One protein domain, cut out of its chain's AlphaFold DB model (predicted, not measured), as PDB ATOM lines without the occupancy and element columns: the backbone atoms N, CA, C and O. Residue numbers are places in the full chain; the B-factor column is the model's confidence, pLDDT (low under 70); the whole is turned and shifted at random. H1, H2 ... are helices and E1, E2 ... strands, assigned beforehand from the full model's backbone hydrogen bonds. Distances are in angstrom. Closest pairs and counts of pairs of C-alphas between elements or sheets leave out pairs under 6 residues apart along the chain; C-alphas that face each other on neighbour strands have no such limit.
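Overview. This is residues 2 to 197 of the 221 residues of an uncharacterized protein of Chloroflexi bacterium (UniProt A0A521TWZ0). What does the model look like? A small four-stranded sheet stands beside a body of helices, and H5 packs across one face of it. H2 and H8 run side by side through the body with H1 loosely beside them, while H3 crosses H8 and H7 makes a corner with it. What are the parts? The printed part has 196 residues, with eight named helices and four named strands in the order H1 H2 H3 H4 H5 H6 E1 E2 H7 E3 E4 H8; the class is mixed, and so is the sheet, E1 E2 E4 E3. How large is it? It is compact, with a radius of gyration of the C-alphas of 16.7 A and spans of 48 by 43 by 37 A.

Arrangement. How is the sheet paired? E1, residues 113 to 116, and E2, 120 to 126, form an antiparallel hairpin, with N 114 and O 122 2.9 A apart. E4, 164 to 168, is parallel to E2, with N 123 and O 164 2.8 A apart, and forms an antiparallel hairpin with E3, 153 to 156, with N 167 and O 153 2.8 A apart. What is on it? H5, residues 93 to 103, makes two layers, a helix on one face of a sheet, at a height over the sheet of 9.1 A. H2, residues 25 to 44, only grazes the sheet with residues 25 to 29, and touches H5, closest at the C-alphas of Leu 30 and Arg 102, 6.1 A. How do the other helices stand? H8, residues 170 to 183, H2 and H1, residues 2 to 14, form a bundle, three helices alongside; H2 and H8 touch at a shallow tilt of 21 degrees, the same way, closest at the C-alphas of Ala 29 and Pro 170, 4.8 A, and H1 and H2, a helical hairpin, only just touch, with 3 pairs of C-alphas within 8 A. H8 also touches H3, residues 49 to 60, closest at the C-alphas of Ala 56 and Ala 180, 4.8 A, and H7, 135 to 145, closest at those of Ile 135 and Glu 171, 6.7 A. H4, residues 62 to 65, touches H5, with the C-alphas of Tyr 64 and Leu 94 4.9 A apart, and H6, 105 to 108, touches H2, with those of Tyr 26 and Ala 106 6.1 A apart. What do the helix backbones show? Every O i to N i+4 pair is within hydrogen-bond range in H1, H2, H3, H5, H7 and H8; H4 and H6 are too short for such a pair.

Along the chain. Where are the anchors? H1 begins at C-alpha 2 (49.992, 7.859, 27.947), and H8 ends at C-alpha 183 (42.730, 3.945, 41.082). How long are the longer elements? From first to last C-alpha H2 measures 28.5 A, H8 19.7 A, E2 19.1 A and H1 18.1 A.

Size, cuts and confidence. Is it unbroken? The printed part has no cut; the link from H4 to H5, 27 residues, is long. Where is confidence low? Of the printed residues 25 are under 70, among them 104 to 109 and 189 to 197.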
ATOM      1  N   THR A   2      50.540   6.672  27.249       80.75
ATOM      2  CA  THR A   2      49.992   7.859  27.947       80.75
ATOM      3  C   THR A   2      50.824   9.118  27.702       80.75
ATOM      4  O   THR A   2      50.264  10.143  27.342       80.75
ATOM      5  N   ASN A   3      52.155   9.025  27.789       85.06
ATOM      6  CA  ASN A   3      53.038  10.165  27.507       85.06
ATOM      7  C   ASN A   3      52.943  10.620  26.043       85.06
ATOM      8  O   ASN A   3      53.004  11.811  25.771       85.06
ATOM      9  N   ASP A   4      52.777   9.686  25.101       88.06
ATOM     10  CA  ASP A   4      52.652  10.013  23.675       88.06
ATOM     11  C   ASP A   4      51.345  10.761  23.400       88.06
ATOM     12  O   ASP A   4      51.354  11.760  22.684       88.06
ATOM     13  N   PHE A   5      50.244  10.310  24.015       93.69
ATOM     14  CA  PHE A   5      48.962  11.008  23.972       93.69
ATOM     15  C   PHE A   5      49.103  12.428  24.522       93.69
ATOM     16  O   PHE A   5      48.727  13.386  23.854       93.69
ATOM     17  N   GLU A   6      49.675  12.570  25.718       94.69
ATOM     18  CA  GLU A   6      49.805  13.857  26.409       94.69
ATOM     19  C   GLU A   6      50.675  14.841  25.635       94.69
ATOM     20  O   GLU A   6      50.247  15.963  25.376       94.69
ATOM     21  N   CYS A   7      51.861  14.414  25.199       94.19
ATOM     22  CA  CYS A   7      52.765  15.249  24.419       94.19
ATOM     23  C   CYS A   7      52.139  15.673  23.084       94.19
ATOM     24  O   CYS A   7      52.220  16.847  22.718       94.19
ATOM     25  N   ALA A   8      51.507  14.743  22.361       94.06
ATOM     26  CA  ALA A   8      50.873  15.050  21.083       94.06
ATOM     27  C   ALA A   8      49.658  15.972  21.262       94.06
ATOM     28  O   ALA A   8      49.507  16.939  20.513       94.06
ATOM     29  N   TRP A   9      48.818  15.718  22.269       95.44
ATOM     30  CA  TRP A   9      47.674  16.568  22.586       95.44
ATOM     31  C   TRP A   9      48.126  17.979  22.947       95.44
ATOM     32  O   TRP A   9      47.628  18.949  22.378       95.44
ATOM     33  N   ASP A  10      49.105  18.111  23.841       96.31
ATOM     34  CA  ASP A  10      49.619  19.404  24.282       96.31
ATOM     35  C   ASP A  10      50.287  20.182  23.150       96.31
ATOM     36  O   ASP A  10      50.104  21.395  23.057       96.31
ATOM     37  N   ALA A  11      51.025  19.511  22.263       94.12
ATOM     38  CA  ALA A  11      51.599  20.147  21.078       94.12
ATOM     39  C   ALA A  11      50.501  20.746  20.182       94.12
ATOM     40  O   ALA A  11      50.594  21.903  19.755       94.12
ATOM     41  N   MET A  12      49.413  20.001  19.967       94.12
ATOM     42  CA  MET A  12      48.259  20.495  19.219       94.12
ATOM     43  C   MET A  12      47.557  21.632  19.966       94.12
ATOM     44  O   MET A  12      47.310  22.684  19.380       94.12
ATOM     45  N   ALA A  13      47.296  21.483  21.264       95.31
ATOM     46  CA  ALA A  13      46.628  22.488  22.089       95.31
ATOM     47  C   ALA A  13      47.444  23.785  22.251       95.31
ATOM     48  O   ALA A  13      46.877  24.842  22.512       95.31
ATOM     49  N   ARG A  14      48.769  23.750  22.071       95.38
ATOM     50  CA  ARG A  14      49.624  24.952  22.063       95.38
ATOM     51  C   ARG A  14      49.668  25.657  20.713       95.38
ATOM     52  O   ARG A  14      50.123  26.794  20.642       95.38
ATOM     53  N   THR A  15      49.180  25.016  19.656       93.00
ATOM     54  CA  THR A  15      49.105  25.619  18.326       93.00
ATOM     55  C   THR A  15      47.814  26.444  18.215       93.00
ATOM     56  O   THR A  15      46.736  25.876  18.424       93.00
ATOM     57  N   PRO A  16      47.867  27.755  17.902       92.50
ATOM     58  CA  PRO A  16      46.674  28.600  17.782       92.50
ATOM     59  C   PRO A  16      45.667  28.106  16.735       92.50
ATOM     60  O   PRO A  16      46.057  27.568  15.700       92.50
ATOM     61  N   ASP A  17      44.370  28.338  16.973       86.62
ATOM     62  CA  ASP A  17      43.285  27.914  16.061       86.62
ATOM     63  C   ASP A  17      43.417  28.513  14.657       86.62
ATOM     64  O   ASP A  17      43.083  27.856  13.680       86.62
ATOM     65  N   ALA A  18      43.980  29.718  14.543       86.88
ATOM     66  CA  ALA A  18      44.164  30.407  13.266       86.88
ATOM     67  C   ALA A  18      45.116  29.690  12.288       86.88
ATOM     68  O   ALA A  18      45.080  29.974  11.094       86.88
ATOM     69  N   VAL A  19      45.984  28.801  12.780       86.50
ATOM     70  CA  VAL A  19      47.019  28.135  11.966       86.50
ATOM     71  C   VAL A  19      46.923  26.612  11.992       86.50
ATOM     72  O   VAL A  19      47.587  25.941  11.207       86.50
ATOM     73  N   ALA A  20      46.108  26.048  12.879       82.81
ATOM     74  CA  ALA A  20      45.964  24.610  13.001       82.81
ATOM     75  C   ALA A  20      44.835  24.084  12.107       82.81
ATOM     76  O   ALA A  20      43.666  24.404  12.307       82.81
ATOM     77  N   THR A  21      45.171  23.190  11.182       80.50
ATOM     78  CA  THR A  21      44.193  22.406  10.417       80.50
ATOM     79  C   THR A  21      44.143  20.981  10.948       80.50
ATOM     80  O   THR A  21      45.187  20.343  11.050       80.50
ATOM     81  N   GLY A  22      42.946  20.467  11.248       76.31
ATOM     82  CA  GLY A  22      42.764  19.103  11.754       76.31
ATOM     83  C   GLY A  22      43.329  18.926  13.169       76.31
ATOM     84  O   GLY A  22      44.530  18.858  13.391       76.31
ATOM     85  N   ARG A  23      42.458  18.829  14.173       87.06
ATOM     86  CA  ARG A  23      42.845  18.818  15.597       87.06
ATOM     87  C   ARG A  23      43.007  17.409  16.194       87.06
ATOM     88  O   ARG A  23      42.817  17.222  17.393       87.06
ATOM     89  N   GLY A  24      43.325  16.422  15.350       82.12
ATOM     90  CA  GLY A  24      43.635  15.043  15.753       82.12
ATOM     91  C   GLY A  24      42.496  14.265  16.425       82.12
ATOM     92  O   GLY A  24      42.764  13.273  17.092       82.12
ATOM     93  N   ASN A  25      41.242  14.697  16.275       86.81
ATOM     94  CA  ASN A  25      40.071  14.146  16.971       86.81
ATOM     95  C   ASN A  25      39.977  12.606  16.909       86.81
ATOM     96  O   ASN A  25      39.925  11.961  17.956       86.81
ATOM     97  N   TYR A  26      40.045  12.014  15.712       88.56
ATOM     98  CA  TYR A  26      40.010  10.557  15.524       88.56
ATOM     99  C   TYR A  26      41.224   9.847  16.126       88.56
ATOM    100  O   TYR A  26      41.071   8.832  16.801       88.56
ATOM    101  N   LEU A  27      42.426  10.397  15.923       90.69
ATOM    102  CA  LEU A  27      43.668   9.817  16.436       90.69
ATOM    103  C   LEU A  27      43.636   9.712  17.965       90.69
ATOM    104  O   LEU A  27      43.950   8.659  18.516       90.69
ATOM    105  N   PHE A  28      43.228  10.783  18.646       94.31
ATOM    106  CA  PHE A  28      43.152  10.791  20.103       94.31
ATOM    107  C   PHE A  28      42.036   9.877  20.615       94.31
ATOM    108  O   PHE A  28      42.258   9.113  21.552       94.31
ATOM    109  N   ALA A  29      40.862   9.864  19.980       93.75
ATOM    110  CA  ALA A  29      39.806   8.929  20.365       93.75
ATOM    111  C   ALA A  29      40.269   7.467  20.242       93.75
ATOM    112  O   ALA A  29      40.079   6.676  21.167       93.75
ATOM    113  N   LEU A  30      40.955   7.130  19.145       92.19
ATOM    114  CA  LEU A  30      41.521   5.803  18.933       92.19
ATOM    115  C   LEU A  30      42.569   5.461  19.996       92.19
ATOM    116  O   LEU A  30      42.519   4.376  20.566       92.19
ATOM    117  N   GLN A  31      43.491   6.374  20.312       93.56
ATOM    118  CA  GLN A  31      44.491   6.140  21.360       93.56
ATOM    119  C   GLN A  31      43.855   5.913  22.739       93.56
ATOM    120  O   GLN A  31      44.310   5.039  23.478       93.56
ATOM    121  N   ALA A  32      42.783   6.639  23.073       95.56
ATOM    122  CA  ALA A  32      42.028   6.403  24.302       95.56
ATOM    123  C   ALA A  32      41.370   5.009  24.304       95.56
ATOM    124  O   ALA A  32      41.443   4.295  25.303       95.56
ATOM    125  N   MET A  33      40.804   4.568  23.176       94.62
ATOM    126  CA  MET A  33      40.248   3.214  23.058       94.62
ATOM    127  C   MET A  33      41.311   2.115  23.104       94.62
ATOM    128  O   MET A  33      41.061   1.055  23.671       94.62
ATOM    129  N   VAL A  34      42.512   2.359  22.579       93.06
ATOM    130  CA  VAL A  34      43.637   1.421  22.716       93.06
ATOM    131  C   VAL A  34      44.073   1.306  24.181       93.06
ATOM    132  O   VAL A  34      44.370   0.202  24.636       93.06
ATOM    133  N   LEU A  35      44.071   2.407  24.941       94.62
ATOM    134  CA  LEU A  35      44.333   2.369  26.382       94.62
ATOM    135  C   LEU A  35      43.273   1.534  27.122       94.62
ATOM    136  O   LEU A  35      43.632   0.702  27.957       94.62
ATOM    137  N   LEU A  36      41.992   1.713  26.782       95.25
ATOM    138  CA  LEU A  36      40.896   0.911  27.332       95.25
ATOM    139  C   LEU A  36      41.042  -0.574  26.979       95.25
ATOM    140  O   LEU A  36      40.957  -1.414  27.870       95.25
ATOM    141  N   GLU A  37      41.300  -0.910  25.713       93.00
ATOM    142  CA  GLU A  37      41.551  -2.288  25.266       93.00
ATOM    143  C   GLU A  37      42.707  -2.914  26.053       93.00
ATOM    144  O   GLU A  37      42.589  -4.026  26.567       93.00
ATOM    145  N   TRP A  38      43.821  -2.192  26.179       91.50
ATOM    146  CA  TRP A  38      44.995  -2.666  26.902       91.50
ATOM    147  C   TRP A  38      44.677  -2.972  28.371       91.50
ATOM    148  O   TRP A  38      45.003  -4.059  28.854       91.50
ATOM    149  N   ALA A  39      43.995  -2.055  29.062       92.38
ATOM    150  CA  ALA A  39      43.590  -2.250  30.451       92.38
ATOM    151  C   ALA A  39      42.595  -3.411  30.598       92.38
ATOM    152  O   ALA A  39      42.728  -4.236  31.500       92.38
ATOM    153  N   SER A  40      41.646  -3.521  29.670       91.94
ATOM    154  CA  SER A  40      40.628  -4.576  29.648       91.94
ATOM    155  C   SER A  40      41.250  -5.958  29.461       91.94
ATOM    156  O   SER A  40      40.959  -6.879  30.218       91.94
ATOM    157  N   ARG A  41      42.194  -6.101  28.523       90.25
ATOM    158  CA  ARG A  41      42.957  -7.344  28.321       90.25
ATOM    159  C   ARG A  41      43.795  -7.712  29.544       90.25
ATOM    160  O   ARG A  41      43.902  -8.890  29.880       90.25
ATOM    161  N   LEU A  42      44.372  -6.718  30.217       88.06
ATOM    162  CA  LEU A  42      45.116  -6.935  31.455       88.06
ATOM    163  C   LEU A  42      44.207  -7.445  32.585       88.06
ATOM    164  O   LEU A  42      44.609  -8.323  33.349       88.06
ATOM    165  N   CYS A  43      42.975  -6.937  32.645       88.31
ATOM    166  CA  CYS A  43      41.957  -7.348  33.607       88.31
ATOM    167  C   CYS A  43      41.329  -8.708  33.285       88.31
ATOM    168  O   CYS A  43      41.083  -9.478  34.205       88.31
ATOM    169  N   HIS A  44      41.096  -9.037  32.011       80.12
ATOM    170  CA  HIS A  44      40.463 -10.297  31.591       80.12
ATOM    171  C   HIS A  44      41.237 -11.531  32.086       80.12
ATOM    172  O   HIS A  44      40.656 -12.556  32.423       80.12
ATOM    173  N   ALA A  45      42.556 -11.414  32.239       68.44
ATOM    174  CA  ALA A  45      43.372 -12.466  32.834       68.44
ATOM    175  C   ALA A  45      43.140 -12.671  34.355       68.44
ATOM    176  O   ALA A  45      43.807 -13.523  34.948       68.44
ATOM    177  N   ARG A  46      42.301 -11.857  35.028       70.19
ATOM    178  CA  ARG A  46      42.305 -11.680  36.494       70.19
ATOM    179  C   ARG A  46      40.927 -11.361  37.089       70.19
ATOM    180  O   ARG A  46      40.489 -10.216  37.072       70.19
ATOM    181  N   GLY A  47      40.345 -12.367  37.752       72.62
ATOM    182  CA  GLY A  47      39.092 -12.347  38.530       72.62
ATOM    183  C   GLY A  47      38.419 -10.982  38.733       72.62
ATOM    184  O   GLY A  47      37.576 -10.592  37.937       72.62
ATOM    185  N   THR A  48      38.782 -10.262  39.798       86.75
ATOM    186  CA  THR A  48      38.103  -9.017  40.216       86.75
ATOM    187  C   THR A  48      38.691  -7.740  39.610       86.75
ATOM    188  O   THR A  48      38.184  -6.654  39.879       86.75
ATOM    189  N   ALA A  49      39.766  -7.822  38.816       89.88
ATOM    190  CA  ALA A  49      40.445  -6.631  38.297       89.88
ATOM    191  C   ALA A  49      39.534  -5.829  37.354       89.88
ATOM    192  O   ALA A  49      39.512  -4.600  37.394       89.88
ATOM    193  N   LEU A  50      38.723  -6.528  36.552       90.94
ATOM    194  CA  LEU A  50      37.758  -5.885  35.664       90.94
ATOM    195  C   LEU A  50      36.644  -5.179  36.446       90.94
ATOM    196  O   LEU A  50      36.224  -4.090  36.058       90.94
ATOM    197  N   GLU A  51      36.191  -5.761  37.558       91.50
ATOM    198  CA  GLU A  51      35.196  -5.140  38.441       91.50
ATOM    199  C   GLU A  51      35.760  -3.886  39.114       91.50
ATOM    200  O   GLU A  51      35.079  -2.867  39.168       91.50
ATOM    201  N   GLN A  52      37.019  -3.921  39.562       93.06
ATOM    202  CA  GLN A  52      37.706  -2.763  40.146       93.06
ATOM    203  C   GLN A  52      37.883  -1.631  39.130       93.06
ATOM    204  O   GLN A  52      37.604  -0.475  39.447       93.06
ATOM    205  N   LEU A  53      38.299  -1.960  37.902       94.56
ATOM    206  CA  LEU A  53      38.385  -0.993  36.806       94.56
ATOM    207  C   LEU A  53      37.013  -0.406  36.473       94.56
ATOM    208  O   LEU A  53      36.890   0.802  36.280       94.56
ATOM    209  N   SER A  54      35.982  -1.250  36.438       94.19
ATOM    210  CA  SER A  54      34.610  -0.812  36.192       94.19
ATOM    211  C   SER A  54      34.125   0.135  37.281       94.19
ATOM    212  O   SER A  54      33.652   1.220  36.967       94.19
ATOM    213  N   PHE A  55      34.315  -0.220  38.553       94.56
ATOM    214  CA  PHE A  55      33.948   0.634  39.678       94.56
ATOM    215  C   PHE A  55      34.662   1.987  39.612       94.56
ATOM    216  O   PHE A  55      34.009   3.024  39.702       94.56
ATOM    217  N   ALA A  56      35.981   1.993  39.393       95.69
ATOM    218  CA  ALA A  56      36.748   3.231  39.284       95.69
ATOM    219  C   ALA A  56      36.238   4.112  38.131       95.69
ATOM    220  O   ALA A  56      36.025   5.308  38.314       95.69
ATOM    221  N   LEU A  57      35.953   3.524  36.963       95.75
ATOM    222  CA  LEU A  57      35.435   4.261  35.810       95.75
ATOM    223  C   LEU A  57      34.007   4.794  36.033       95.75
ATOM    224  O   LEU A  57      33.696   5.903  35.597       95.75
ATOM    225  N   GLU A  58      33.159   4.057  36.755       94.19
ATOM    226  CA  GLU A  58      31.817   4.514  37.143       94.19
ATOM    227  C   GLU A  58      31.886   5.756  38.038       94.19
ATOM    228  O   GLU A  58      31.129   6.705  37.829       94.19
ATOM    229  N   GLN A  59      32.834   5.785  38.985       94.31
ATOM    230  CA  GLN A  59      33.067   6.946  39.849       94.31
ATOM    231  C   GLN A  59      33.557   8.171  39.063       94.31
ATOM    232  O   GLN A  59      33.271   9.302  39.457       94.31
ATOM    233  N   ARG A  60      34.267   7.969  37.942       93.56
ATOM    234  CA  ARG A  60      34.670   9.069  37.053       93.56
ATOM    235  C   ARG A  60      33.474   9.666  36.329       93.56
ATOM    236  O   ARG A  60      33.282  10.883  36.348       93.56
ATOM    237  N   ASN A  61      32.680   8.816  35.680       93.69
ATOM    238  CA  ASN A  61      31.469   9.244  34.996       93.69
ATOM    239  C   ASN A  61      30.481   8.073  34.822       93.69
ATOM    240  O   ASN A  61      30.683   7.220  33.952       93.69
ATOM    241  N   PRO A  62      29.349   8.056  35.547       92.56
ATOM    242  CA  PRO A  62      28.402   6.943  35.480       92.56
ATOM    243  C   PRO A  62      27.726   6.804  34.107       92.56
ATOM    244  O   PRO A  62      27.187   5.746  33.785       92.56
ATOM    245  N   ARG A  63      27.773   7.838  33.246       93.12
ATOM    246  CA  ARG A  63      27.196   7.768  31.893       93.12
ATOM    247  C   ARG A  63      27.865   6.719  31.011       93.12
ATOM    248  O   ARG A  63      27.198   6.215  30.113       93.12
ATOM    249  N   TYR A  64      29.124   6.349  31.267       93.94
ATOM    250  CA  TYR A  64      29.793   5.263  30.537       93.94
ATOM    251  C   TYR A  64      29.014   3.942  30.604       93.94
ATOM    252  O   TYR A  64      29.035   3.167  29.646       93.94
ATOM    253  N   PHE A  65      28.271   3.716  31.689       92.62
ATOM    254  CA  PHE A  65      27.466   2.513  31.905       92.62
ATOM    255  C   PHE A  65      25.962   2.760  31.770       92.62
ATOM    256  O   PHE A  65      25.150   1.954  32.225       92.62
ATOM    257  N   CYS A  66      25.575   3.847  31.094       90.75
ATOM    258  CA  CYS A  66      24.201   4.015  30.650       90.75
ATOM    259  C   CYS A  66      23.818   2.844  29.736       90.75
ATOM    260  O   CYS A  66      24.556   2.502  28.805       90.75
ATOM    261  N   GLN A  67      22.678   2.223  30.030       86.62
ATOM    262  CA  GLN A  67      22.155   1.115  29.246       86.62
ATOM    263  C   GLN A  67      21.584   1.633  27.929       86.62
ATOM    264  O   GLN A  67      20.750   2.539  27.926       86.62
ATOM    265  N   LEU A  68      22.005   1.028  26.825       83.75
ATOM    266  CA  LEU A  68      21.402   1.232  25.519       83.75
ATOM    267  C   LEU A  68      20.230   0.258  25.314       83.75
ATOM    268  O   LEU A  68      20.179  -0.790  25.967       83.75
ATOM    269  N   PRO A  69      19.271   0.587  24.429       77.62
ATOM    270  CA  PRO A  69      18.071  -0.226  24.227       77.62
ATOM    271  C   PRO A  69      18.334  -1.627  23.662       77.62
ATOM    272  O   PRO A  69      17.458  -2.482  23.765       77.62
ATOM    273  N   ASP A  70      19.511  -1.858  23.078       75.38
ATOM    274  CA  ASP A  70      19.875  -3.118  22.436       75.38
ATOM    275  C   ASP A  70      21.329  -3.508  22.743       75.38
ATOM    276  O   ASP A  70      22.085  -2.763  23.378       75.38
ATOM    277  N   VAL A  71      21.714  -4.708  22.320       74.44
ATOM    278  CA  VAL A  71      23.080  -5.209  22.397       74.44
ATOM    279  C   VAL A  71      23.992  -4.426  21.457       74.44
ATOM    280  O   VAL A  71      23.630  -4.072  20.340       74.44
ATOM    281  N   VAL A  72      25.204  -4.166  21.931       78.12
ATOM    282  CA  VAL A  72      26.293  -3.624  21.120       78.12
ATOM    283  C   VAL A  72      27.272  -4.754  20.871       78.12
ATOM    284  O   VAL A  72      27.465  -5.592  21.758       78.12
ATOM    285  N   ASP A  73      27.876  -4.773  19.686       75.25
ATOM    286  CA  ASP A  73      28.872  -5.776  19.349       75.25
ATOM    287  C   ASP A  73      30.078  -5.711  20.299       75.25
ATOM    288  O   ASP A  73      30.387  -4.670  20.898       75.25
ATOM    289  N   ARG A  74      30.737  -6.852  20.512       75.06
ATOM    290  CA  ARG A  74      31.768  -6.980  21.551       75.06
ATOM    291  C   ARG A  74      33.036  -7.633  21.047       75.06
ATOM    292  O   ARG A  74      32.972  -8.551  20.230       75.06
ATOM    293  N   PRO A  75      34.195  -7.251  21.612       79.44
ATOM    294  CA  PRO A  75      35.408  -8.025  21.418       79.44
ATOM    295  C   PRO A  75      35.196  -9.468  21.891       79.44
ATOM    296  O   PRO A  75      34.704  -9.703  22.990       79.44
ATOM    297  N   SER A  76      35.599 -10.439  21.074       80.62
ATOM    298  CA  SER A  76      35.549 -11.864  21.431       80.62
ATOM    299  C   SER A  76      36.739 -12.317  22.287       80.62
ATOM    300  O   SER A  76      36.714 -13.404  22.857       80.62
ATOM    301  N   GLU A  77      37.795 -11.503  22.361       83.75
ATOM    302  CA  GLU A  77      39.075 -11.863  22.983       83.75
ATOM    303  C   GLU A  77      39.238 -11.369  24.429       83.75
ATOM    304  O   GLU A  77      40.170 -11.794  25.112       83.75
ATOM    305  N   PHE A  78      38.413 -10.420  24.874       87.12
ATOM    306  CA  PHE A  78      38.474  -9.828  26.210       87.12
ATOM    307  C   PHE A  78      37.160  -9.121  26.549       87.12
ATOM    308  O   PHE A  78      36.414  -8.714  25.660       87.12
ATOM    309  N   ASP A  79      36.927  -8.899  27.838       88.38
ATOM    310  CA  ASP A  79      35.748  -8.190  28.326       88.38
ATOM    311  C   ASP A  79      36.049  -6.710  28.567       88.38
ATOM    312  O   ASP A  79      37.064  -6.362  29.172       88.38
ATOM    313  N   LEU A  80      35.148  -5.835  28.119       91.00
ATOM    314  CA  LEU A  80      35.179  -4.410  28.454       91.00
ATOM    315  C   LEU A  80      34.572  -4.159  29.847       91.00
ATOM    316  O   LEU A  80      33.677  -4.903  30.256       91.00
ATOM    317  N   PRO A  81      34.984  -3.081  30.548       92.25
ATOM    318  CA  PRO A  81      34.349  -2.642  31.783       92.25
ATOM    319  C   PRO A  81      32.838  -2.468  31.622       92.25
ATOM    320  O   PRO A  81      32.350  -2.010  30.583       92.25
ATOM    321  N   GLY A  82      32.101  -2.811  32.671       90.06
ATOM    322  CA  GLY A  82      30.648  -2.731  32.712       90.06
ATOM    323  C   GLY A  82      30.141  -2.565  34.145       90.06
ATOM    324  O   GLY A  82      30.891  -2.790  35.090       90.06
ATOM    325  N   PRO A  83      28.871  -2.183  34.332       86.31
ATOM    326  CA  PRO A  83      28.319  -1.926  35.656       86.31
ATOM    327  C   PRO A  83      28.441  -3.158  36.562       86.31
ATOM    328  O   PRO A  83      28.061  -4.270  36.185       86.31
ATOM    329  N   VAL A  84      28.961  -2.938  37.772       82.12
ATOM    330  CA  VAL A  84      29.238  -4.001  38.748       82.12
ATOM    331  C   VAL A  84      27.940  -4.720  39.131       82.12
ATOM    332  O   VAL A  84      26.907  -4.097  39.375       82.12
ATOM    333  N   GLY A  85      27.983  -6.055  39.177       76.12
ATOM    334  CA  GLY A  85      26.837  -6.881  39.568       76.12
ATOM    335  C   GLY A  85      25.733  -7.008  38.512       76.12
ATOM    336  O   GLY A  85      24.665  -7.538  38.820       76.12
ATOM    337  N   ARG A  86      25.958  -6.553  37.270       74.88
ATOM    338  CA  ARG A  86      25.031  -6.767  36.148       74.88
ATOM    339  C   ARG A  86      25.552  -7.814  35.169       74.88
ATOM    340  O   ARG A  86      26.753  -8.006  35.013       74.88
ATOM    341  N   SER A  87      24.622  -8.492  34.497       62.03
ATOM    342  CA  SER A  87      24.949  -9.568  33.562       62.03
ATOM    343  C   SER A  87      25.798  -9.068  32.384       62.03
ATOM    344  O   SER A  87      25.436  -8.069  31.745       62.03
ATOM    345  N   PRO A  88      26.869  -9.795  32.017       59.66
ATOM    346  CA  PRO A  88      27.553  -9.597  30.747       59.66
ATOM    347  C   PRO A  88      26.548  -9.865  29.624       59.66
ATOM    348  O   PRO A  88      26.082 -10.982  29.448       59.66
ATOM    349  N   GLY A  89      26.149  -8.841  28.875       57.16
ATOM    350  CA  GLY A  89      25.213  -9.045  27.750       57.16
ATOM    351  C   GLY A  89      24.531  -7.792  27.227       57.16
ATOM    352  O   GLY A  89      24.242  -7.703  26.048       57.16
ATOM    353  N   MET A  90      24.371  -6.783  28.082       66.00
ATOM    354  CA  MET A  90      23.660  -5.555  27.716       66.00
ATOM    355  C   MET A  90      24.560  -4.532  27.015       66.00
ATOM    356  O   MET A  90      25.730  -4.400  27.376       66.00
ATOM    357  N   GLY A  91      24.033  -3.821  26.017       73.81
ATOM    358  CA  GLY A  91      24.759  -2.739  25.360       73.81
ATOM    359  C   GLY A  91      24.949  -1.570  26.319       73.81
ATOM    360  O   GLY A  91      23.979  -0.946  26.743       73.81
ATOM    361  N   TRP A  92      26.194  -1.283  26.690       88.38
ATOM    362  CA  TRP A  92      26.538  -0.105  27.491       88.38
ATOM    363  C   TRP A  92      27.104   0.986  26.589       88.38
ATOM    364  O   TRP A  92      27.767   0.682  25.596       88.38
ATOM    365  N   LEU A  93      26.911   2.254  26.956       91.31
ATOM    366  CA  LEU A  93      27.424   3.381  26.171       91.31
ATOM    367  C   LEU A  93      28.927   3.256  25.872       91.31
ATOM    368  O   LEU A  93      29.346   3.481  24.740       91.31
ATOM    369  N   LEU A  94      29.736   2.845  26.854       93.25
ATOM    370  CA  LEU A  94      31.171   2.627  26.659       93.25
ATOM    371  C   LEU A  94      31.469   1.556  25.603       93.25
ATOM    372  O   LEU A  94      32.430   1.706  24.855       93.25
ATOM    373  N   GLN A  95      30.643   0.510  25.511       89.81
ATOM    374  CA  GLN A  95      30.784  -0.520  24.479       89.81
ATOM    375  C   GLN A  95      30.483   0.058  23.095       89.81
ATOM    376  O   GLN A  95      31.242  -0.201  22.173       89.81
ATOM    377  N   ALA A  96      29.451   0.901  22.959       89.00
ATOM    378  CA  ALA A  96      29.143   1.570  21.687       89.00
ATOM    379  C   ALA A  96      30.244   2.544  21.262       89.00
ATOM    380  O   ALA A  96      30.627   2.575  20.096       89.00
ATOM    381  N   ILE A  97      30.792   3.309  22.214       92.50
ATOM    382  CA  ILE A  97      31.940   4.185  21.956       92.50
ATOM    383  C   ILE A  97      33.138   3.355  21.507       92.50
ATOM    384  O   ILE A  97      33.780   3.703  20.517       92.50
ATOM    385  N   PHE A  98      33.431   2.264  22.219       91.69
ATOM    386  CA  PHE A  98      34.524   1.374  21.868       91.69
ATOM    387  C   PHE A  98      34.342   0.804  20.472       91.69
ATOM    388  O   PHE A  98      35.237   0.955  19.654       91.69
ATOM    389  N   ASP A  99      33.195   0.207  20.176       87.00
ATOM    390  CA  ASP A  99      32.945  -0.424  18.889       87.00
ATOM    391  C   ASP A  99      33.065   0.578  17.731       87.00
ATOM    392  O   ASP A  99      33.904   0.410  16.844       87.00
ATOM    393  N   LEU A 100      32.350   1.703  17.799       87.31
ATOM    394  CA  LEU A 100      32.360   2.701  16.729       87.31
ATOM    395  C   LEU A 100      33.735   3.354  16.534       87.31
ATOM    396  O   LEU A 100      34.146   3.580  15.398       87.31
ATOM    397  N   VAL A 101      34.481   3.634  17.607       89.00
ATOM    398  CA  VAL A 101      35.809   4.267  17.504       89.00
ATOM    399  C   VAL A 101      36.910   3.254  17.167       89.00
ATOM    400  O   VAL A 101      37.842   3.583  16.436       89.00
ATOM    401  N   ARG A 102      36.868   2.036  17.712       84.12
ATOM    402  CA  ARG A 102      37.962   1.055  17.607       84.12
ATOM    403  C   ARG A 102      37.796   0.084  16.442       84.12
ATOM    404  O   ARG A 102      38.811  -0.276  15.838       84.12
ATOM    405  N   ASN A 103      36.563  -0.342  16.172       73.69
ATOM    406  CA  ASN A 103      36.207  -1.311  15.129       73.69
ATOM    407  C   ASN A 103      35.511  -0.650  13.937       73.69
ATOM    408  O   ASN A 103      35.587  -1.162  12.820       73.69
ATOM    409  N   GLY A 104      34.876   0.503  14.150       63.84
ATOM    410  CA  GLY A 104      34.371   1.334  13.072       63.84
ATOM    411  C   GLY A 104      35.486   1.913  12.198       63.84
ATOM    412  O   GLY A 104      36.691   1.704  12.393       63.84
ATOM    413  N   GLN A 105      35.080   2.694  11.206       59.12
ATOM    414  CA  GLN A 105      35.976   3.252  10.193       59.12
ATOM    415  C   GLN A 105      36.796   4.460  10.696       59.12
ATOM    416  O   GLN A 105      37.321   5.235   9.899       59.12
ATOM    417  N   ALA A 106      36.980   4.619  12.014       56.66
ATOM    418  CA  ALA A 106      37.802   5.687  12.596       56.66
ATOM    419  C   ALA A 106      39.245   5.675  12.065       56.66
ATOM    420  O   ALA A 106      39.859   6.722  11.874       56.66
ATOM    421  N   HIS A 107      39.774   4.484  11.772       55.59
ATOM    422  CA  HIS A 107      41.085   4.288  11.153       55.59
ATOM    423  C   HIS A 107      41.147   4.773   9.689       55.59
ATOM    424  O   HIS A 107      42.240   4.991   9.167       55.59
ATOM    425  N   ARG A 108      39.989   4.968   9.041       59.66
ATOM    426  CA  ARG A 108      39.833   5.595   7.719       59.66
ATOM    427  C   ARG A 108      39.399   7.060   7.790       59.66
ATOM    428  O   ARG A 108      39.205   7.665   6.744       59.66
ATOM    429  N   TYR A 109      39.275   7.636   8.991       61.00
ATOM    430  CA  TYR A 109      38.720   8.981   9.208       61.00
ATOM    431  C   TYR A 109      37.295   9.151   8.649       61.00
ATOM    432  O   TYR A 109      36.885  10.259   8.305       61.00
ATOM    433  N   GLU A 110      36.543   8.056   8.554       70.88
ATOM    434  CA  GLU A 110      35.149   8.061   8.112       70.88
ATOM    435  C   GLU A 110      34.193   8.209   9.309       70.88
ATOM    436  O   GLU A 110      34.588   8.146  10.477       70.88
ATOM    437  N   GLN A 111      32.918   8.430   8.992       64.94
ATOM    438  CA  GLN A 111      31.848   8.696   9.945       64.94
ATOM    439  C   GLN A 111      31.703   7.574  10.986       64.94
ATOM    440  O   GLN A 111      31.613   6.393  10.653       64.94
ATOM    441  N   LEU A 112      31.656   7.958  12.265       78.69
ATOM    442  CA  LEU A 112      31.438   7.047  13.393       78.69
ATOM    443  C   LEU A 112      29.944   6.916  13.655       78.69
ATOM    444  O   LEU A 112      29.436   7.454  14.641       78.69
ATOM    445  N   SER A 113      29.243   6.271  12.730       82.69
ATOM    446  CA  SER A 113      27.797   6.108  12.810       82.69
ATOM    447  C   SER A 113      27.365   4.651  12.798       82.69
ATOM    448  O   SER A 113      27.943   3.837  12.079       82.69
ATOM    449  N   ALA A 114      26.303   4.360  13.538       81.94
ATOM    450  CA  ALA A 114      25.500   3.156  13.381       81.94
ATOM    451  C   ALA A 114      24.114   3.544  12.859       81.94
ATOM    452  O   ALA A 114      23.516   4.507  13.348       81.94
ATOM    453  N   ASP A 115      23.603   2.793  11.888       82.00
ATOM    454  CA  ASP A 115      22.210   2.925  11.475       82.00
ATOM    455  C   ASP A 115      21.301   2.390  12.591       82.00
ATOM    456  O   ASP A 115      21.531   1.320  13.159       82.00
ATOM    457  N   LEU A 116      20.265   3.156  12.913       79.31
ATOM    458  CA  LEU A 116      19.213   2.780  13.844       79.31
ATOM    459  C   LEU A 116      17.986   2.314  13.059       79.31
ATOM    460  O   LEU A 116      17.783   2.645  11.889       79.31
ATOM    461  N   THR A 117      17.101   1.576  13.721       75.50
ATOM    462  CA  THR A 117      15.794   1.258  13.137       75.50
ATOM    463  C   THR A 117      15.005   2.542  12.839       75.50
ATOM    464  O   THR A 117      14.961   3.439  13.680       75.50
ATOM    465  N   GLY A 118      14.343   2.622  11.679       72.56
ATOM    466  CA  GLY A 118      13.509   3.775  11.299       72.56
ATOM    467  C   GLY A 118      14.229   4.904  10.550       72.56
ATOM    468  O   GLY A 118      13.809   6.056  10.661       72.56
ATOM    469  N   ASP A 119      15.283   4.574   9.797       74.19
ATOM    470  CA  ASP A 119      16.052   5.490   8.933       74.19
ATOM    471  C   ASP A 119      16.742   6.649   9.674       74.19
ATOM    472  O   ASP A 119      16.981   7.704   9.093       74.19
ATOM    473  N   SER A 120      17.056   6.463  10.958       81.06
ATOM    474  CA  SER A 120      17.853   7.407  11.755       81.06
ATOM    475  C   SER A 120      19.230   6.824  12.050       81.06
ATOM    476  O   SER A 120      19.458   5.625  11.871       81.06
ATOM    477  N   ARG A 121      20.164   7.656  12.505       83.19
ATOM    478  CA  ARG A 121      21.531   7.236  12.827       83.19
ATOM    479  C   ARG A 121      21.951   7.667  14.222       83.19
ATOM    480  O   ARG A 121      21.543   8.708  14.731       83.19
ATOM    481  N   PHE A 122      22.829   6.870  14.819       83.38
ATOM    482  CA  PHE A 122      23.571   7.222  16.022       83.38
ATOM    483  C   PHE A 122      25.000   7.592  15.644       83.38
ATOM    484  O   PHE A 122      25.718   6.755  15.108       83.38
ATOM    485  N   HIS A 123      25.417   8.823  15.934       85.56
ATOM    486  CA  HIS A 123      26.722   9.373  15.568       85.56
ATOM    487  C   HIS A 123      27.580   9.655  16.792       85.56
ATOM    488  O   HIS A 123      27.095  10.182  17.794       85.56
ATOM    489  N   ILE A 124      28.887   9.435  16.669       89.38
ATOM    490  CA  ILE A 124      29.872   9.965  17.612       89.38
ATOM    491  C   ILE A 124      30.537  11.204  17.014       89.38
ATOM    492  O   ILE A 124      31.338  11.121  16.081       89.38
ATOM    493  N   ALA A 125      30.254  12.362  17.604       91.38
ATOM    494  CA  ALA A 125      30.962  13.601  17.324       91.38
ATOM    495  C   ALA A 125      32.216  13.696  18.204       91.38
ATOM    496  O   ALA A 125      32.133  13.891  19.420       91.38
ATOM    497  N   LEU A 126      33.392  13.574  17.587       92.88
ATOM    498  CA  LEU A 126      34.676  13.715  18.273       92.88
ATOM    499  C   LEU A 126      35.169  15.160  18.242       92.88
ATOM    500  O   LEU A 126      35.433  15.714  17.169       92.88
ATOM    501  N   THR A 127      35.396  15.745  19.417       92.56
ATOM    502  CA  THR A 127      36.119  17.019  19.507       92.56
ATOM    503  C   THR A 127      37.615  16.809  19.284       92.56
ATOM    504  O   THR A 127      38.164  15.753  19.586       92.56
ATOM    505  N   GLY A 128      38.298  17.831  18.775       90.81
ATOM    506  CA  GLY A 128      39.759  17.851  18.712       90.81
ATOM    507  C   GLY A 128      40.381  18.726  19.795       90.81
ATOM    508  O   GLY A 128      39.681  19.411  20.545       90.81
ATOM    509  N   ALA A 129      41.713  18.741  19.838       93.31
ATOM    510  CA  ALA A 129      42.463  19.656  20.688       93.31
ATOM    511  C   ALA A 129      42.062  21.118  20.423       93.31
ATOM    512  O   ALA A 129      42.087  21.588  19.286       93.31
ATOM    513  N   THR A 130      41.690  21.836  21.479       92.56
ATOM    514  CA  THR A 130      41.377  23.272  21.431       92.56
ATOM    515  C   THR A 130      42.586  24.066  21.906       92.56
ATOM    516  O   THR A 130      43.269  23.633  22.841       92.56
ATOM    517  N   PHE A 131      42.841  25.233  21.311       94.88
ATOM    518  CA  PHE A 131      43.936  26.086  21.757       94.88
ATOM    519  C   PHE A 131      43.845  26.410  23.262       94.88
ATOM    520  O   PHE A 131      42.774  26.695  23.797       94.88
ATOM    521  N   GLY A 132      44.977  26.311  23.960       93.81
ATOM    522  CA  GLY A 132      45.097  26.531  25.403       93.81
ATOM    523  C   GLY A 132      44.597  25.379  26.283       93.81
ATOM    524  O   GLY A 132      44.882  25.375  27.477       93.81
ATOM    525  N   ARG A 133      43.908  24.371  25.727       94.50
ATOM    526  CA  ARG A 133      43.378  23.225  26.486       94.50
ATOM    527  C   ARG A 133      44.350  22.047  26.497       94.50
ATOM    528  O   ARG A 133      44.076  21.004  25.904       94.50
ATOM    529  N   THR A 134      45.486  22.220  27.166       96.75
ATOM    530  CA  THR A 134      46.436  21.126  27.444       96.75
ATOM    531  C   THR A 134      45.817  20.065  28.358       96.75
ATOM    532  O   THR A 134      44.828  20.337  29.043       96.75
ATOM    533  N   ILE A 135      46.406  18.869  28.425       96.50
ATOM    534  CA  ILE A 135      45.939  17.805  29.326       96.50
ATOM    535  C   ILE A 135      45.959  18.268  30.780       96.50
ATOM    536  O   ILE A 135      44.972  18.064  31.482       96.50
ATOM    537  N   SER A 136      47.020  18.962  31.206       96.19
ATOM    538  CA  SER A 136      47.083  19.536  32.557       96.19
ATOM    539  C   SER A 136      45.937  20.518  32.796       96.19
ATOM    540  O   SER A 136      45.225  20.389  33.782       96.19
ATOM    541  N   SER A 137      45.685  21.440  31.859       96.62
ATOM    542  CA  SER A 137      44.588  22.408  31.987       96.62
ATOM    543  C   SER A 137      43.219  21.727  32.085       96.62
ATOM    544  O   SER A 137      42.352  22.175  32.837       96.62
ATOM    545  N   VAL A 138      43.008  20.641  31.337       96.50
ATOM    546  CA  VAL A 138      41.758  19.878  31.393       96.50
ATOM    547  C   VAL A 138      41.636  19.116  32.710       96.50
ATOM    548  O   VAL A 138      40.572  19.174  33.321       96.50
ATOM    549  N   ALA A 139      42.699  18.457  33.170       96.25
ATOM    550  CA  ALA A 139      42.723  17.757  34.452       96.25
ATOM    551  C   ALA A 139      42.461  18.714  35.628       96.25
ATOM    552  O   ALA A 139      41.631  18.418  36.493       96.25
ATOM    553  N   ASP A 140      43.087  19.893  35.613       96.12
ATOM    554  CA  ASP A 140      42.860  20.950  36.599       96.12
ATOM    555  C   ASP A 140      41.407  21.434  36.552       96.12
ATOM    556  O   ASP A 140      40.762  21.595  37.587       96.12
ATOM    557  N   GLY A 141      40.853  21.629  35.352       94.88
ATOM    558  CA  GLY A 141      39.452  22.005  35.172       94.88
ATOM    559  C   GLY A 141      38.483  20.962  35.736       94.88
ATOM    560  O   GLY A 141      37.560  21.319  36.465       94.88
ATOM    561  N   ILE A 142      38.723  19.677  35.456       94.38
ATOM    562  CA  ILE A 142      37.917  18.569  35.986       94.38
ATOM    563  C   ILE A 142      37.991  18.533  37.513       94.38
ATOM    564  O   ILE A 142      36.964  18.385  38.167       94.38
ATOM    565  N   THR A 143      39.183  18.707  38.080       92.88
ATOM    566  CA  THR A 143      39.397  18.663  39.534       92.88
ATOM    567  C   THR A 143      38.717  19.829  40.250       92.88
ATOM    568  O   THR A 143      38.121  19.640  41.306       92.88
ATOM    569  N   ASN A 144      38.784  21.033  39.678       92.88
ATOM    570  CA  ASN A 144      38.297  22.247  40.336       92.88
ATOM    571  C   ASN A 144      36.812  22.539  40.080       92.88
ATOM    572  O   ASN A 144      36.163  23.171  40.911       92.88
ATOM    573  N   VAL A 145      36.279  22.136  38.923       93.56
ATOM    574  CA  VAL A 145      34.922  22.508  38.473       93.56
ATOM    575  C   VAL A 145      34.054  21.283  38.181       93.56
ATOM    576  O   VAL A 145      32.837  21.343  38.344       93.56
ATOM    577  N   GLY A 146      34.661  20.172  37.769       89.19
ATOM    578  CA  GLY A 146      33.969  18.962  37.329       89.19
ATOM    579  C   GLY A 146      34.121  18.695  35.826       89.19
ATOM    580  O   GLY A 146      34.682  19.513  35.084       89.19
ATOM    581  N   PRO A 147      33.649  17.529  35.349       88.00
ATOM    582  CA  PRO A 147      33.762  17.147  33.947       88.00
ATOM    583  C   PRO A 147      33.027  18.146  33.038       88.00
ATOM    584  O   PRO A 147      31.950  18.632  33.396       88.00
ATOM    585  N   PRO A 148      33.565  18.453  31.842       91.25
ATOM    586  CA  PRO A 148      32.888  19.342  30.909       91.25
ATOM    587  C   PRO A 148      31.484  18.834  30.572       91.25
ATOM    588  O   PRO A 148      31.324  17.688  30.157       91.25
ATOM    589  N   SER A 149      30.476  19.700  30.673       89.44
ATOM    590  CA  SER A 149      29.067  19.335  30.446       89.44
ATOM    591  C   SER A 149      28.763  18.844  29.027       89.44
ATOM    592  O   SER A 149      27.744  18.194  28.801       89.44
ATOM    593  N   ASN A 150      29.640  19.148  28.068       91.12
ATOM    594  CA  ASN A 150      29.544  18.683  26.690       91.12
ATOM    595  C   ASN A 150      30.216  17.320  26.441       91.12
ATOM    596  O   ASN A 150      30.116  16.799  25.336       91.12
ATOM    597  N   HIS A 151      30.904  16.735  27.427       95.50
ATOM    598  CA  HIS A 151      31.404  15.365  27.336       95.50
ATOM    599  C   HIS A 151      30.269  14.364  27.596       95.50
ATOM    600  O   HIS A 151      29.556  14.482  28.592       95.50
ATOM    601  N   LEU A 152      30.089  13.388  26.699       93.88
ATOM    602  CA  LEU A 152      28.947  12.463  26.690       93.88
ATOM    603  C   LEU A 152      27.600  13.200  26.686       93.88
ATOM    604  O   LEU A 152      26.631  12.764  27.317       93.88
ATOM    605  N   ARG A 153      27.551  14.363  26.024       92.31
ATOM    606  CA  ARG A 153      26.298  15.063  25.752       92.31
ATOM    607  C   ARG A 153      25.631  14.410  24.554       92.31
ATOM    608  O   ARG A 153      26.300  14.142  23.559       92.31
ATOM    609  N   VAL A 154      24.335  14.166  24.684       88.69
ATOM    610  CA  VAL A 154      23.488  13.684  23.599       88.69
ATOM    611  C   VAL A 154      22.682  14.863  23.088       88.69
ATOM    612  O   VAL A 154      22.022  15.539  23.877       88.69
ATOM    613  N   ASP A 155      22.760  15.098  21.790       86.56
ATOM    614  CA  ASP A 155      21.970  16.082  21.066       86.56
ATOM    615  C   ASP A 155      21.153  15.352  19.985       86.56
ATOM    616  O   ASP A 155      21.553  14.286  19.510       86.56
ATOM    617  N   LEU A 156      20.008  15.920  19.605       82.06
ATOM    618  CA  LEU A 156      19.288  15.522  18.393       82.06
ATOM    619  C   LEU A 156      19.727  16.440  17.254       82.06
ATOM    620  O   LEU A 156      19.819  17.656  17.450       82.06
ATOM    621  N   GLY A 157      20.012  15.875  16.088       67.75
ATOM    622  CA  GLY A 157      20.401  16.638  14.908       67.75
ATOM    623  C   GLY A 157      21.357  15.890  13.987       67.75
ATOM    624  O   GLY A 157      21.840  14.810  14.302       67.75
ATOM    625  N   GLY A 158      21.640  16.504  12.842       62.75
ATOM    626  CA  GLY A 158      22.350  15.907  11.715       62.75
ATOM    627  C   GLY A 158      21.782  16.478  10.417       62.75
ATOM    628  O   GLY A 158      21.174  17.549  10.434       62.75
ATOM    629  N   ASP A 159      21.934  15.750   9.312       63.09
ATOM    630  CA  ASP A 159      21.184  16.050   8.082       63.09
ATOM    631  C   ASP A 159      19.680  15.727   8.245       63.09
ATOM    632  O   ASP A 159      18.848  16.242   7.499       63.09
ATOM    633  N   ASP A 160      19.330  14.912   9.250       65.31
ATOM    634  CA  ASP A 160      17.968  14.576   9.674       65.31
ATOM    635  C   ASP A 160      17.798  14.897  11.174       65.31
ATOM    636  O   ASP A 160      18.630  14.520  11.999       65.31
ATOM    637  N   GLU A 161      16.717  15.581  11.561       73.06
ATOM    638  CA  GLU A 161      16.420  15.925  12.966       73.06
ATOM    639  C   GLU A 161      16.167  14.690  13.857       73.06
ATOM    640  O   GLU A 161      16.085  14.808  15.081       73.06
ATOM    641  N   ARG A 162      16.050  13.501  13.253       75.06
ATOM    642  CA  ARG A 162      15.904  12.211  13.942       75.06
ATOM    643  C   ARG A 162      17.234  11.582  14.356       75.06
ATOM    644  O   ARG A 162      17.221  10.609  15.109       75.06
ATOM    645  N   ASP A 163      18.355  12.111  13.880       81.81
ATOM    646  CA  ASP A 163      19.675  11.590  14.212       81.81
ATOM    647  C   ASP A 163      20.063  11.910  15.661       81.81
ATOM    648  O   ASP A 163      19.763  12.975  16.209       81.81
ATOM    649  N   VAL A 164      20.754  10.963  16.291       85.38
ATOM    650  CA  VAL A 164      21.243  11.065  17.667       85.38
ATOM    651  C   VAL A 164      22.748  11.279  17.628       85.38
ATOM    652  O   VAL A 164      23.486  10.413  17.166       85.38
ATOM    653  N   ILE A 165      23.226  12.403  18.156       88.62
ATOM    654  CA  ILE A 165      24.655  12.731  18.198       88.62
ATOM    655  C   ILE A 165      25.157  12.646  19.637       88.62
ATOM    656  O   ILE A 165      24.735  13.406  20.506       88.62
ATOM    657  N   LEU A 166      26.126  11.767  19.881       92.62
ATOM    658  CA  LEU A 166      26.907  11.721  21.111       92.62
ATOM    659  C   LEU A 166      28.208  12.508  20.936       92.62
ATOM    660  O   LEU A 166      29.089  12.119  20.170       92.62
ATOM    661  N   THR A 167      28.386  13.576  21.710       94.38
ATOM    662  CA  THR A 167      29.668  14.286  21.766       94.38
ATOM    663  C   THR A 167      30.639  13.564  22.696       94.38
ATOM    664  O   THR A 167      30.400  13.449  23.901       94.38
ATOM    665  N   VAL A 168      31.782  13.135  22.164       95.62
ATOM    666  CA  VAL A 168      32.890  12.563  22.935       95.62
ATOM    667  C   VAL A 168      34.088  13.504  22.862       95.62
ATOM    668  O   VAL A 168      34.483  13.985  21.801       95.62
ATOM    669  N   ARG A 169      34.677  13.747  24.034       96.56
ATOM    670  CA  ARG A 169      35.887  14.557  24.202       96.56
ATOM    671  C   ARG A 169      37.065  13.633  24.485       96.56
ATOM    672  O   ARG A 169      37.108  13.104  25.599       96.56
ATOM    673  N   PRO A 170      37.963  13.380  23.516       96.12
ATOM    674  CA  PRO A 170      39.020  12.385  23.673       96.12
ATOM    675  C   PRO A 170      39.931  12.627  24.875       96.12
ATOM    676  O   PRO A 170      40.353  11.677  25.519       96.12
ATOM    677  N   GLU A 171      40.202  13.881  25.219       96.31
ATOM    678  CA  GLU A 171      41.030  14.256  26.361       96.31
ATOM    679  C   GLU A 171      40.379  13.957  27.711       96.31
ATOM    680  O   GLU A 171      41.066  13.555  28.645       96.31
ATOM    681  N   VAL A 172      39.055  14.119  27.812       97.31
ATOM    682  CA  VAL A 172      38.305  13.791  29.034       97.31
ATOM    683  C   VAL A 172      38.213  12.278  29.174       97.31
ATOM    684  O   VAL A 172      38.556  11.744  30.220       97.31
ATOM    685  N   LEU A 173      37.853  11.593  28.085       97.44
ATOM    686  CA  LEU A 173      37.815  10.135  28.017       97.44
ATOM    687  C   LEU A 173      39.170   9.518  28.390       97.44
ATOM    688  O   LEU A 173      39.233   8.600  29.201       97.44
ATOM    689  N   PHE A 174      40.264  10.036  27.830       97.38
ATOM    690  CA  PHE A 174      41.616   9.591  28.158       97.38
ATOM    691  C   PHE A 174      41.939   9.779  29.642       97.38
ATOM    692  O   PHE A 174      42.467   8.859  30.263       97.38
ATOM    693  N   LEU A 175      41.623  10.944  30.218       97.38
ATOM    694  CA  LEU A 175      41.866  11.220  31.634       97.38
ATOM    695  C   LEU A 175      41.033  10.314  32.544       97.38
ATOM    696  O   LEU A 175      41.585   9.763  33.494       97.38
ATOM    697  N   ASP A 176      39.754  10.107  32.234       97.44
ATOM    698  CA  ASP A 176      38.887   9.203  32.992       97.44
ATOM    699  C   ASP A 176      39.436   7.773  32.976       97.44
ATOM    700  O   ASP A 176      39.565   7.154  34.030       97.44
ATOM    701  N   LEU A 177      39.845   7.275  31.806       97.12
ATOM    702  CA  LEU A 177      40.461   5.955  31.671       97.12
ATOM    703  C   LEU A 177      41.792   5.864  32.420       97.12
ATOM    704  O   LEU A 177      42.015   4.915  33.167       97.12
ATOM    705  N   LYS A 178      42.680   6.849  32.245       95.62
ATOM    706  CA  LYS A 178      43.995   6.876  32.895       95.62
ATOM    707  C   LYS A 178      43.851   6.861  34.417       95.62
ATOM    708  O   LYS A 178      44.534   6.079  35.074       95.62
ATOM    709  N   VAL A 179      42.975   7.701  34.965       95.38
ATOM    710  CA  VAL A 179      42.725   7.767  36.409       95.38
ATOM    711  C   VAL A 179      42.085   6.470  36.899       95.38
ATOM    712  O   VAL A 179      42.593   5.891  37.852       95.38
ATOM    713  N   ALA A 180      41.070   5.946  36.204       96.00
ATOM    714  CA  ALA A 180      40.428   4.689  36.583       96.00
ATOM    715  C   ALA A 180      41.410   3.501  36.594       96.00
ATOM    716  O   ALA A 180      41.357   2.659  37.487       96.00
ATOM    717  N   ILE A 181      42.349   3.439  35.644       94.31
ATOM    718  CA  ILE A 181      43.404   2.410  35.605       94.31
ATOM    719  C   ILE A 181      44.337   2.507  36.819       94.31
ATOM    720  O   ILE A 181      44.744   1.479  37.360       94.31
ATOM    721  N   VAL A 182      44.686   3.724  37.240       92.62
ATOM    722  CA  VAL A 182      45.527   3.941  38.425       92.62
ATOM    723  C   VAL A 182      44.755   3.585  39.697       92.62
ATOM    724  O   VAL A 182      45.231   2.776  40.487       92.62
ATOM    725  N   GLU A 183      43.550   4.126  39.873       93.94
ATOM    726  CA  GLU A 183      42.730   3.945  41.082       93.94
ATOM    727  C   GLU A 183      42.240   2.506  41.273       93.94
ATOM    728  O   GLU A 183      42.065   2.052  42.401       93.94
ATOM    729  N   SER A 184      42.056   1.759  40.184       92.50
ATOM    730  CA  SER A 184      41.695   0.339  40.250       92.50
ATOM    731  C   SER A 184      42.848  -0.573  40.677       92.50
ATOM    732  O   SER A 184      42.620  -1.758  40.912       92.50
ATOM    733  N   GLY A 185      44.086  -0.067  40.756       88.62
ATOM    734  CA  GLY A 185      45.258  -0.869  41.122       88.62
ATOM    735  C   GLY A 185      45.647  -1.915  40.069       88.62
ATOM    736  O   GLY A 185      46.491  -2.779  40.327       88.62
ATOM    737  N   VAL A 186      45.082  -1.838  38.857       83.69
ATOM    738  CA  VAL A 186      45.330  -2.798  37.766       83.69
ATOM    739  C   VAL A 186      46.829  -2.911  37.452       83.69
ATOM    740  O   VAL A 186      47.321  -4.005  37.168       83.69
ATOM    741  N   LEU A 187      47.577  -1.809  37.591       80.75
ATOM    742  CA  LEU A 187      49.025  -1.745  37.356       80.75
ATOM    743  C   LEU A 187      49.877  -2.328  38.494       80.75
ATOM    744  O   LEU A 187      50.942  -2.887  38.238       80.75
ATOM    745  N   GLU A 188      49.427  -2.213  39.744       71.75
ATOM    746  CA  GLU A 188      50.194  -2.612  40.937       71.75
ATOM    747  C   GLU A 188      50.226  -4.132  41.131       71.75
ATOM    748  O   GLU A 188      51.046  -4.680  41.864       71.75
ATOM    749  N   SER A 189      49.368  -4.843  40.407       59.31
ATOM    750  CA  SER A 189      49.168  -6.278  40.561       59.31
ATOM    751  C   SER A 189      50.281  -7.161  39.945       59.31
ATOM    752  O   SER A 189      50.115  -8.378  39.839       59.31
ATOM    753  N   GLY A 190      51.422  -6.600  39.516       56.06
ATOM    754  CA  GLY A 190      52.531  -7.362  38.907       56.06
ATOM    755  C   GLY A 190      52.152  -8.027  37.576       56.06
ATOM    756  O   GLY A 190      52.646  -9.100  37.228       56.06
ATOM    757  N   ALA A 191      51.191  -7.438  36.869       56.25
ATOM    758  CA  ALA A 191      50.592  -7.984  35.665       56.25
ATOM    759  C   ALA A 191      51.417  -7.675  34.416       56.25
ATOM    760  O   ALA A 191      51.798  -6.530  34.189       56.25
ATOM    761  N   SER A 192      51.647  -8.680  33.570       57.72
ATOM    762  CA  SER A 192      52.126  -8.460  32.207       57.72
ATOM    763  C   SER A 192      51.017  -8.806  31.220       57.72
ATOM    764  O   SER A 192      50.395  -9.866  31.294       57.72
ATOM    765  N   VAL A 193      50.754  -7.896  30.284       57.06
ATOM    766  CA  VAL A 193      49.996  -8.241  29.080       57.06
ATOM    767  C   VAL A 193      50.911  -9.136  28.253       57.06
ATOM    768  O   VAL A 193      52.065  -8.772  28.009       57.06
ATOM    769  N   ALA A 194      50.423 -10.294  27.800       56.75
ATOM    770  CA  ALA A 194      51.085 -10.994  26.706       56.75
ATOM    771  C   ALA A 194      51.133 -10.005  25.535       56.75
ATOM    772  O   ALA A 194      50.089  -9.709  24.961       56.75
ATOM    773  N   GLY A 195      52.306  -9.410  25.270       51.69
ATOM    774  CA  GLY A 195      52.428  -8.288  24.334       51.69
ATOM    775  C   GLY A 195      51.723  -8.594  23.017       51.69
ATOM    776  O   GLY A 195      51.698  -9.760  22.632       51.69
ATOM    777  N   PHE A 196      51.139  -7.578  22.364       49.44
ATOM    778  CA  PHE A 196      50.382  -7.728  21.115       49.44
ATOM    779  C   PHE A 196      51.107  -8.687  20.165       49.44
ATOM    780  O   PHE A 196      52.115  -8.338  19.543       49.44
ATOM    781  N   LYS A 197      50.643  -9.937  20.104       45.00
ATOM    782  CA  LYS A 197      51.289 -10.948  19.279       45.00
ATOM    783  C   LYS A 197      50.806 -10.717  17.864       45.00
ATOM    784  O   LYS A 197      49.615 -10.800  17.581       45.00
TER     785      LYS A 197